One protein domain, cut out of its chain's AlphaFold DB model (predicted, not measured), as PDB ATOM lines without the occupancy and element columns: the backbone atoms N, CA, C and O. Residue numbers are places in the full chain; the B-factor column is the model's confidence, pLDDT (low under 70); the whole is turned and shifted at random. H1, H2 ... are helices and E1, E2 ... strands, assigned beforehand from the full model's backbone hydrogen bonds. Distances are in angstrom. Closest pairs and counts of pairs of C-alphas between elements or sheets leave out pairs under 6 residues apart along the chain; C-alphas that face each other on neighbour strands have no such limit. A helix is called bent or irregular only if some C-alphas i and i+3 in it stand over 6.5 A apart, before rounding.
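This is residues 3 to 38 and 57 to 95 of the 131 residues of an uncharacterized protein of Phytophthora fragariae (UniProt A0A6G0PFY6). This is a stretched, open model with a long two-stranded hairpin, E2 and E3, as its largest sheet, bent along its length. At one end of the long axis the short strand E1 folds back beside residues 3 to 4; at the other end are the helix H1 and the unnamed tail of residues 82 to 95, and a small hairpin, E4 and E5, lies apart from the long one, with its turn sticking out at residues 59 to 64. The printed part has 75 residues with five named strands and one named helix, in the order E1 E2 E3 E4 E5 H1; both sheets, E2 - E3 and E4 - E5, are antiparallel. The class is mixed, helices and strands, with 35 of the 75 residues in named elements. The whole is extended, with a radius of gyration of the C-alphas of 20.3 A, and spans 56 by 33 by 20 A.

Find C-alpha 17 at (233.046, 265.415, 276.524); from there E2, residues 17 to 24, runs 20.3 A. E3, residues 27 to 34, returns over 20.7 A. Look before them for E1, residues 10 to 12, which begins at C-alpha 10 at (231.442, 247.911, 268.358) and is 6.9 A long. Past the cut, E4 is residues 57 to 59, 6.4 A, and E5 is residues 64 to 66, 6.3 A. H1, residues 72 to 81, is 13.8 A long and ends at C-alpha 81 at (243.695, 262.355, 315.636).

Start with the hairpin of E2 and E3, antiparallel at 156 degrees. Look at N 22 and O 29, 2.8 A apart, and N 33 and O 18, 2.8 A apart, both within hydrogen-bond range. E2 bends by 58 degrees at residue 21, and E3 bends by 57 degrees at residue 30, where C-alphas 21 and 30 face each other at 4.2 A. E1 is apart from E2 and from E3 and pairs with no named strand, but its residues 10 to 11 pair antiparallel with residues 3 to 4. E4 and E5 form the second hairpin, antiparallel at 168 degrees, with N 57 and O 66 at 2.9 A, within hydrogen-bond range. Both are apart from E2 and E3. In H1 every O i to N i+4 pair is within hydrogen-bond range; H1 is apart from E2, E3 and E4, among others.

The two C-alphas farthest apart are those of Lys 9 and Gly 95, at 58.6 A. Residues 39 to 56 are not printed, and C-alphas 38 and 57 are 27.7 A apart across the cut. Of the links that are printed whole, none is long. Mean pLDDT of the printed part is 77.8; 18 residues are under 70, among them residues 24 to 27 and 89 to 95.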
ATOM      1  N   VAL A   3     232.743 252.401 271.004       85.25
ATOM      2  CA  VAL A   3     231.767 252.032 272.038       85.25
ATOM      3  C   VAL A   3     231.152 250.695 271.651       85.25
ATOM      4  O   VAL A   3     230.760 250.510 270.498       85.25
ATOM      5  N   LYS A   4     231.082 249.757 272.594       87.12
ATOM      6  CA  LYS A   4     230.394 248.474 272.423       87.12
ATOM      7  C   LYS A   4     229.107 248.524 273.239       87.12
ATOM      8  O   LYS A   4     229.175 248.693 274.452       87.12
ATOM      9  N   TYR A   5     227.964 248.415 272.571       83.81
ATOM     10  CA  TYR A   5     226.654 248.431 273.224       83.81
ATOM     11  C   TYR A   5     226.249 247.025 273.679       83.81
ATOM     12  O   TYR A   5     226.963 246.049 273.427       83.81
ATOM     13  N   ALA A   6     225.079 246.915 274.313       84.44
ATOM     14  CA  ALA A   6     224.500 245.638 274.735       84.44
ATOM     15  C   ALA A   6     224.317 244.640 273.573       84.44
ATOM     16  O   ALA A   6     224.414 243.436 273.781       84.44
ATOM     17  N   ASP A   7     224.153 245.127 272.334       86.00
ATOM     18  CA  ASP A   7     224.101 244.297 271.118       86.00
ATOM     19  C   ASP A   7     225.438 243.609 270.770       86.00
ATOM     20  O   ASP A   7     225.530 242.862 269.794       86.00
ATOM     21  N   GLY A   8     226.493 243.887 271.539       87.62
ATOM     22  CA  GLY A   8     227.827 243.340 271.357       87.62
ATOM     23  C   GLY A   8     228.582 243.905 270.151       87.62
ATOM     24  O   GLY A   8     229.736 243.523 269.937       87.62
ATOM     25  N   LYS A   9     227.990 244.820 269.374       88.81
ATOM     26  CA  LYS A   9     228.586 245.353 268.146       88.81
ATOM     27  C   LYS A   9     229.355 246.642 268.450       88.81
ATOM     28  O   LYS A   9     228.761 247.622 268.905       88.81
ATOM     29  N   PRO A  10     230.674 246.689 268.187       89.06
ATOM     30  CA  PRO A  10     231.442 247.911 268.358       89.06
ATOM     31  C   PRO A  10     231.036 248.935 267.297       89.06
ATOM     32  O   PRO A  10     230.906 248.613 266.115       89.06
ATOM     33  N   ARG A  11     230.870 250.190 267.707       87.69
ATOM     34  CA  ARG A  11     230.607 251.314 266.807       87.69
ATOM     35  C   ARG A  11     231.616 252.420 267.057       87.69
ATOM     36  O   ARG A  11     232.059 252.647 268.182       87.69
ATOM     37  N   ARG A  12     231.991 253.106 265.981       88.94
ATOM     38  CA  ARG A  12     232.881 254.260 266.051       88.94
ATOM     39  C   ARG A  12     232.043 255.497 266.345       88.94
ATOM     40  O   ARG A  12     231.190 255.860 265.545       88.94
ATOM     41  N   SER A  13     232.328 256.138 267.469       82.94
ATOM     42  CA  SER A  13     231.681 257.375 267.900       82.94
ATOM     43  C   SER A  13     232.706 258.502 267.959       82.94
ATOM     44  O   SER A  13     233.890 258.282 268.263       82.94
ATOM     45  N   LEU A  14     232.260 259.726 267.679       86.81
ATOM     46  CA  LEU A  14     233.077 260.910 267.911       86.81
ATOM     47  C   LEU A  14     233.336 261.034 269.416       86.81
ATOM     48  O   LEU A  14     232.417 260.902 270.217       86.81
ATOM     49  N   GLN A  15     234.593 261.240 269.802       87.56
ATOM     50  CA  GLN A  15     234.923 261.479 271.202       87.56
ATOM     51  C   GLN A  15     234.600 262.936 271.517       87.56
ATOM     52  O   GLN A  15     235.242 263.840 270.991       87.56
ATOM     53  N   ARG A  16     233.573 263.140 272.334       88.56
ATOM     54  CA  ARG A  16     233.161 264.439 272.858       88.56
ATOM     55  C   ARG A  16     232.974 264.289 274.357       88.56
ATOM     56  O   ARG A  16     232.467 263.254 274.793       88.56
ATOM     57  N   SER A  17     233.365 265.303 275.110       89.81
ATOM     58  CA  SER A  17     233.046 265.415 276.524       89.81
ATOM     59  C   SER A  17     232.325 266.727 276.803       89.81
ATOM     60  O   SER A  17     232.391 267.675 276.015       89.81
ATOM     61  N   THR A  18     231.575 266.751 277.893       87.38
ATOM     62  CA  THR A  18     230.928 267.950 278.409       87.38
ATOM     63  C   THR A  18     230.933 267.900 279.927       87.38
ATOM     64  O   THR A  18     230.815 266.826 280.510       87.38
ATOM     65  N   THR A  19     231.083 269.052 280.564       88.00
ATOM     66  CA  THR A  19     230.977 269.175 282.016       88.00
ATOM     67  C   THR A  19     229.629 269.791 282.329       88.00
ATOM     68  O   THR A  19     229.320 270.868 281.818       88.00
ATOM     69  N   PHE A  20     228.839 269.145 283.179       82.44
ATOM     70  CA  PHE A  20     227.633 269.762 283.717       82.44
ATOM     71  C   PHE A  20     227.497 269.480 285.205       82.44
ATOM     72  O   PHE A  20     227.990 268.475 285.727       82.44
ATOM     73  N   ALA A  21     226.843 270.418 285.880       83.94
ATOM     74  CA  ALA A  21     226.497 270.266 287.272       83.94
ATOM     75  C   ALA A  21     225.210 269.450 287.408       83.94
ATOM     76  O   ALA A  21     224.247 269.697 286.683       83.94
ATOM     77  N   HIS A  22     225.204 268.498 288.329       76.75
ATOM     78  CA  HIS A  22     224.046 267.690 288.677       76.75
ATOM     79  C   HIS A  22     223.849 267.678 290.186       76.75
ATOM     80  O   HIS A  22     224.802 267.808 290.956       76.75
ATOM     81  N   GLU A  23     222.599 267.496 290.581       78.25
ATOM     82  CA  GLU A  23     222.203 267.243 291.954       78.25
ATOM     83  C   GLU A  23     221.616 265.831 292.025       78.25
ATOM     84  O   GLU A  23     220.779 265.463 291.198       78.25
ATOM     85  N   PHE A  24     222.095 265.022 292.964       69.50
ATOM     86  CA  PHE A  24     221.616 263.664 293.197       69.50
ATOM     87  C   PHE A  24     221.520 263.422 294.701       69.50
ATOM     88  O   PHE A  24     222.545 263.442 295.370       69.50
ATOM     89  N   ASP A  25     220.313 263.194 295.226       67.19
ATOM     90  CA  ASP A  25     220.078 262.920 296.656       67.19
ATOM     91  C   ASP A  25     220.763 263.957 297.577       67.19
ATOM     92  O   ASP A  25     221.627 263.631 298.387       67.19
ATOM     93  N   GLU A  26     220.453 265.243 297.348       68.81
ATOM     94  CA  GLU A  26     221.036 266.422 298.027       68.81
ATOM     95  C   GLU A  26     222.553 266.624 297.818       68.81
ATOM     96  O   GLU A  26     223.163 267.545 298.369       68.81
ATOM     97  N   PHE A  27     223.189 265.809 296.974       65.12
ATOM     98  CA  PHE A  27     224.590 265.964 296.606       65.12
ATOM     99  C   PHE A  27     224.745 266.745 295.301       65.12
ATOM    100  O   PHE A  27     224.346 266.280 294.236       65.12
ATOM    101  N   TYR A  28     225.407 267.901 295.360       74.81
ATOM    102  CA  TYR A  28     225.768 268.675 294.172       74.81
ATOM    103  C   TYR A  28     227.155 268.282 293.651       74.81
ATOM    104  O   TYR A  28     228.148 268.294 294.388       74.81
ATOM    105  N   SER A  29     227.263 267.979 292.358       74.25
ATOM    106  CA  SER A  29     228.545 267.696 291.715       74.25
ATOM    107  C   SER A  29     228.672 268.257 290.316       74.25
ATOM    108  O   SER A  29     227.700 268.383 289.587       74.25
ATOM    109  N   SER A  30     229.908 268.553 289.922       83.06
ATOM    110  CA  SER A  30     230.266 268.973 288.570       83.06
ATOM    111  C   SER A  30     231.338 268.035 288.045       83.06
ATOM    112  O   SER A  30     232.433 267.949 288.607       83.06
ATOM    113  N   GLU A  31     230.995 267.273 287.013       81.94
ATOM    114  CA  GLU A  31     231.809 266.167 286.519       81.94
ATOM    115  C   GLU A  31     231.847 266.192 284.987       81.94
ATOM    116  O   GLU A  31     230.942 266.710 284.332       81.94
ATOM    117  N   GLU A  32     232.940 265.692 284.408       87.44
ATOM    118  CA  GLU A  32     233.083 265.563 282.958       87.44
ATOM    119  C   GLU A  32     232.458 264.245 282.486       87.44
ATOM    120  O   GLU A  32     232.816 263.160 282.956       87.44
ATOM    121  N   PHE A  33     231.561 264.341 281.511       83.25
ATOM    122  CA  PHE A  33     230.836 263.224 280.929       83.25
ATOM    123  C   PHE A  33     231.166 263.057 279.458       83.25
ATOM    124  O   PHE A  33     231.329 264.026 278.719       83.25
ATOM    125  N   LEU A  34     231.237 261.804 279.014       86.25
ATOM    126  CA  LEU A  34     231.358 261.483 277.597       86.25
ATOM    127  C   LEU A  34     229.988 261.594 276.931       86.25
ATOM    128  O   LEU A  34     229.012 261.022 277.406       86.25
ATOM    129  N   VAL A  35     229.932 262.272 275.788       83.50
ATOM    130  CA  VAL A  35     228.701 262.398 275.003       83.50
ATOM    131  C   VAL A  35     228.664 261.288 273.960       83.50
ATOM    132  O   VAL A  35     229.469 261.268 273.022       83.50
ATOM    133  N   ILE A  36     227.714 260.368 274.116       83.06
ATOM    134  CA  ILE A  36     227.481 259.251 273.198       83.06
ATOM    135  C   ILE A  36     226.086 259.408 272.599       83.06
ATOM    136  O   ILE A  36     225.100 259.500 273.316       83.06
ATOM    137  N   GLU A  37     226.006 259.437 271.271       81.94
ATOM    138  CA  GLU A  37     224.728 259.516 270.568       81.94
ATOM    139  C   GLU A  37     224.081 258.128 270.507       81.94
ATOM    140  O   GLU A  37     224.625 257.195 269.904       81.94
ATOM    141  N   LEU A  38     222.931 257.995 271.164       77.94
ATOM    142  CA  LEU A  38     222.156 256.764 271.245       77.94
ATOM    143  C   LEU A  38     220.890 256.873 270.391       77.94
ATOM    144  O   LEU A  38     220.354 257.952 270.172       77.94
ATOM    145  N   ASP A  57     225.889 253.355 298.044       85.25
ATOM    146  CA  ASP A  57     225.135 252.160 298.407       85.25
ATOM    147  C   ASP A  57     224.053 251.912 297.351       85.25
ATOM    148  O   ASP A  57     223.282 252.813 297.012       85.25
ATOM    149  N   ILE A  58     224.030 250.706 296.783       85.25
ATOM    150  CA  ILE A  58     223.099 250.328 295.714       85.25
ATOM    151  C   ILE A  58     222.210 249.211 296.237       85.25
ATOM    152  O   ILE A  58     222.581 248.032 296.259       85.25
ATOM    153  N   GLY A  59     220.998 249.592 296.616       88.25
ATOM    154  CA  GLY A  59     219.965 248.664 297.023       88.25
ATOM    155  C   GLY A  59     219.266 248.078 295.802       88.25
ATOM    156  O   GLY A  59     218.267 248.615 295.334       88.25
ATOM    157  N   TRP A  60     219.756 246.948 295.284       88.19
ATOM    158  CA  TRP A  60     219.158 246.283 294.112       88.19
ATOM    159  C   TRP A  60     217.681 245.905 294.312       88.19
ATOM    160  O   TRP A  60     216.891 245.997 293.377       88.19
ATOM    161  N   LEU A  61     217.308 245.492 295.531       91.31
ATOM    162  CA  LEU A  61     215.929 245.120 295.880       91.31
ATOM    163  C   LEU A  61     215.038 246.341 296.107       91.31
ATOM    164  O   LEU A  61     213.878 246.343 295.710       91.31
ATOM    165  N   THR A  62     215.585 247.377 296.737       87.62
ATOM    166  CA  THR A  62     214.876 248.630 297.024       87.62
ATOM    167  C   THR A  62     214.856 249.573 295.825       87.62
ATOM    168  O   THR A  62     214.135 250.562 295.850       87.62
ATOM    169  N   ARG A  63     215.623 249.261 294.770       85.25
ATOM    170  CA  ARG A  63     215.867 250.116 293.601       85.25
ATOM    171  C   ARG A  63     216.352 251.514 293.998       85.25
ATOM    172  O   ARG A  63     215.986 252.504 293.372       85.25
ATOM    173  N   THR A  64     217.184 251.585 295.035       81.31
ATOM    174  CA  THR A  64     217.748 252.839 295.547       81.31
ATOM    175  C   THR A  64     219.237 252.931 295.250       81.31
ATOM    176  O   THR A  64     219.954 251.929 295.232       81.31
ATOM    177  N   VAL A  65     219.703 254.158 295.041       80.25
ATOM    178  CA  VAL A  65     221.122 254.507 295.009       80.25
ATOM    179  C   VAL A  65     221.292 255.635 296.011       80.25
ATOM    180  O   VAL A  65     220.721 256.702 295.819       80.25
ATOM    181  N   CYS A  66     222.032 255.386 297.082       81.62
ATOM    182  CA  CYS A  66     222.261 256.361 298.139       81.62
ATOM    183  C   CYS A  66     223.732 256.791 298.115       81.62
ATOM    184  O   CYS A  66     224.617 255.940 297.929       81.62
ATOM    185  N   PRO A  67     224.036 258.084 298.311       74.19
ATOM    186  CA  PRO A  67     225.380 258.521 298.634       74.19
ATOM    187  C   PRO A  67     225.925 257.664 299.770       74.19
ATOM    188  O   PRO A  67     225.199 257.246 300.672       74.19
ATOM    189  N   ARG A  68     227.211 257.343 299.691       72.00
ATOM    190  CA  ARG A  68     227.822 256.479 300.688       72.00
ATOM    191  C   ARG A  68     227.709 257.136 302.058       72.00
ATOM    192  O   ARG A  68     228.106 258.293 302.190       72.00
ATOM    193  N   ASP A  69     227.205 256.393 303.039       66.69
ATOM    194  CA  ASP A  69     227.109 256.891 304.406       66.69
ATOM    195  C   ASP A  69     228.519 257.252 304.884       66.69
ATOM    196  O   ASP A  69     229.431 256.413 304.931       66.69
ATOM    197  N   ILE A  70     228.738 258.543 305.114       65.19
ATOM    198  CA  ILE A  70     229.999 259.027 305.648       65.19
ATOM    199  C   ILE A  70     229.904 258.753 307.135       65.19
ATOM    200  O   ILE A  70     229.108 259.389 307.821       65.19
ATOM    201  N   ASP A  71     230.731 257.842 307.649       70.06
ATOM    202  CA  ASP A  71     230.881 257.695 309.094       70.06
ATOM    203  C   ASP A  71     231.499 258.986 309.646       70.06
ATOM    204  O   ASP A  71     232.721 259.160 309.712       70.06
ATOM    205  N   VAL A  72     230.622 259.926 310.003       66.62
ATOM    206  CA  VAL A  72     230.980 261.244 310.521       66.62
ATOM    207  C   VAL A  72     231.836 261.087 311.771       66.62
ATOM    208  O   VAL A  72     232.755 261.877 311.965       66.62
ATOM    209  N   ASN A  73     231.615 260.042 312.575       70.69
ATOM    210  CA  ASN A  73     232.412 259.783 313.769       70.69
ATOM    211  C   ASN A  73     233.825 259.306 313.413       70.69
ATOM    212  O   ASN A  73     234.784 259.752 314.041       70.69
ATOM    213  N   ALA A  74     233.986 258.459 312.395       75.50
ATOM    214  CA  ALA A  74     235.306 258.060 311.906       75.50
ATOM    215  C   ALA A  74     236.059 259.224 311.244       75.50
ATOM    216  O   ALA A  74     237.256 259.394 311.486       75.50
ATOM    217  N   VAL A  75     235.374 260.059 310.456       72.31
ATOM    218  CA  VAL A  75     235.963 261.272 309.863       72.31
ATOM    219  C   VAL A  75     236.368 262.259 310.957       72.31
ATOM    220  O   VAL A  75     237.484 262.779 310.934       72.31
ATOM    221  N   LEU A  76     235.507 262.465 311.953       70.44
ATOM    222  CA  LEU A  76     235.795 263.294 313.118       70.44
ATOM    223  C   LEU A  76     237.005 262.754 313.890       70.44
ATOM    224  O   LEU A  76     237.932 263.508 314.169       70.44
ATOM    225  N   ALA A  77     237.050 261.450 314.169       76.94
ATOM    226  CA  ALA A  77     238.178 260.809 314.842       76.94
ATOM    227  C   ALA A  77     239.487 260.941 314.043       76.94
ATOM    228  O   ALA A  77     240.539 261.185 314.631       76.94
ATOM    229  N   PHE A  78     239.434 260.837 312.711       77.12
ATOM    230  CA  PHE A  78     240.588 261.029 311.829       77.12
ATOM    231  C   PHE A  78     241.110 262.475 311.855       77.12
ATOM    232  O   PHE A  78     242.314 262.707 312.011       77.12
ATOM    233  N   LEU A  79     240.207 263.453 311.755       73.12
ATOM    234  CA  LEU A  79     240.555 264.874 311.811       73.12
ATOM    235  C   LEU A  79     241.102 265.259 313.196       73.12
ATOM    236  O   LEU A  79     242.145 265.909 313.288       73.12
ATOM    237  N   CYS A  80     240.464 264.795 314.272       74.19
ATOM    238  CA  CYS A  80     240.899 265.032 315.650       74.19
ATOM    239  C   CYS A  80     242.188 264.283 316.025       74.19
ATOM    240  O   CYS A  80     242.930 264.755 316.884       74.19
ATOM    241  N   GLY A  81     242.478 263.139 315.397       77.25
ATOM    242  CA  GLY A  81     243.695 262.355 315.636       77.25
ATOM    243  C   GLY A  81     244.958 262.953 315.011       77.25
ATOM    244  O   GLY A  81     246.069 262.594 315.404       77.25
ATOM    245  N   THR A  82     244.808 263.894 314.071       72.38
ATOM    246  CA  THR A  82     245.934 264.462 313.311       72.38
ATOM    247  C   THR A  82     245.845 265.988 313.128       72.38
ATOM    248  O   THR A  82     246.030 266.493 312.019       72.38
ATOM    249  N   PRO A  83     245.625 266.770 314.203       63.38
ATOM    250  CA  PRO A  83     245.280 268.194 314.108       63.38
ATOM    251  C   PRO A  83     246.365 269.041 313.423       63.38
ATOM    252  O   PRO A  83     246.076 270.012 312.732       63.38
ATOM    253  N   ASN A  84     247.630 268.631 313.534       69.88
ATOM    254  CA  ASN A  84     248.779 269.360 312.988       69.88
ATOM    255  C   ASN A  84     248.892 269.254 311.455       69.88
ATOM    256  O   ASN A  84     249.641 270.014 310.845       69.88
ATOM    257  N   GLN A  85     248.201 268.290 310.835       74.06
ATOM    258  CA  GLN A  85     248.221 268.070 309.383       74.06
ATOM    259  C   GLN A  85     247.146 268.889 308.654       74.06
ATOM    260  O   GLN A  85     247.221 269.049 307.437       74.06
ATOM    261  N   TRP A  86     246.191 269.460 309.396       67.88
ATOM    262  CA  TRP A  86     245.023 270.153 308.849       67.88
ATOM    263  C   TRP A  86     244.836 271.546 309.473       67.88
ATOM    264  O   TRP A  86     243.777 271.838 310.023       67.88
ATOM    265  N   PRO A  87     245.830 272.455 309.384       67.25
ATOM    266  CA  PRO A  87     245.791 273.751 310.074       67.25
ATOM    267  C   PRO A  87     244.670 274.690 309.596       67.25
ATOM    268  O   PRO A  87     244.389 275.691 310.248       67.25
ATOM    269  N   HIS A  88     244.045 274.389 308.456       72.19
ATOM    270  CA  HIS A  88     242.922 275.138 307.888       72.19
ATOM    271  C   HIS A  88     241.551 274.516 308.203       72.19
ATOM    272  O   HIS A  88     240.532 275.097 307.838       72.19
ATOM    273  N   VAL A  89     241.505 273.350 308.855       65.12
ATOM    274  CA  VAL A  89     240.258 272.665 309.211       65.12
ATOM    275  C   VAL A  89     239.995 272.880 310.697       65.12
ATOM    276  O   VAL A  89     240.739 272.397 311.547       65.12
ATOM    277  N   ALA A  90     238.922 273.602 311.014       67.50
ATOM    278  CA  ALA A  90     238.425 273.738 312.377       67.50
ATOM    279  C   ALA A  90     237.203 272.832 312.557       67.50
ATOM    280  O   ALA A  90     236.197 272.988 311.868       67.50
ATOM    281  N   VAL A  91     237.294 271.883 313.486       65.44
ATOM    282  CA  VAL A  91     236.163 271.051 313.903       65.44
ATOM    283  C   VAL A  91     235.329 271.856 314.903       65.44
ATOM    284  O   VAL A  91     235.827 272.198 315.975       65.44
ATOM    285  N   MET A  92     234.085 272.196 314.554       63.97
ATOM    286  CA  MET A  92     233.151 272.847 315.482       63.97
ATOM    287  C   MET A  92     232.453 271.829 316.385       63.97
ATOM    288  O   MET A  92     232.153 270.714 315.965       63.97
ATOM    289  N   ASP A  93     232.154 272.250 317.615       64.44
ATOM    290  CA  ASP A  93     231.338 271.473 318.545       64.44
ATOM    291  C   ASP A  93     229.895 271.313 318.014       64.44
ATOM    292  O   ASP A  93     229.280 272.316 317.627       64.44
ATOM    293  N   PRO A  94     229.322 270.094 318.018       53.38
ATOM    294  CA  PRO A  94     227.956 269.848 317.556       53.38
ATOM    295  C   PRO A  94     226.885 270.667 318.293       53.38
ATOM    296  O   PRO A  94     225.884 271.047 317.687       53.38
ATOM    297  N   GLY A  95     227.094 270.991 319.576       60.66
ATOM    298  CA  GLY A  95     226.198 271.844 320.362       60.66
ATOM    299  C   GLY A  95     226.199 273.309 319.913       60.66
ATOM    300  O   GLY A  95     225.229 274.025 320.152       60.66
TER     301      GLY A  95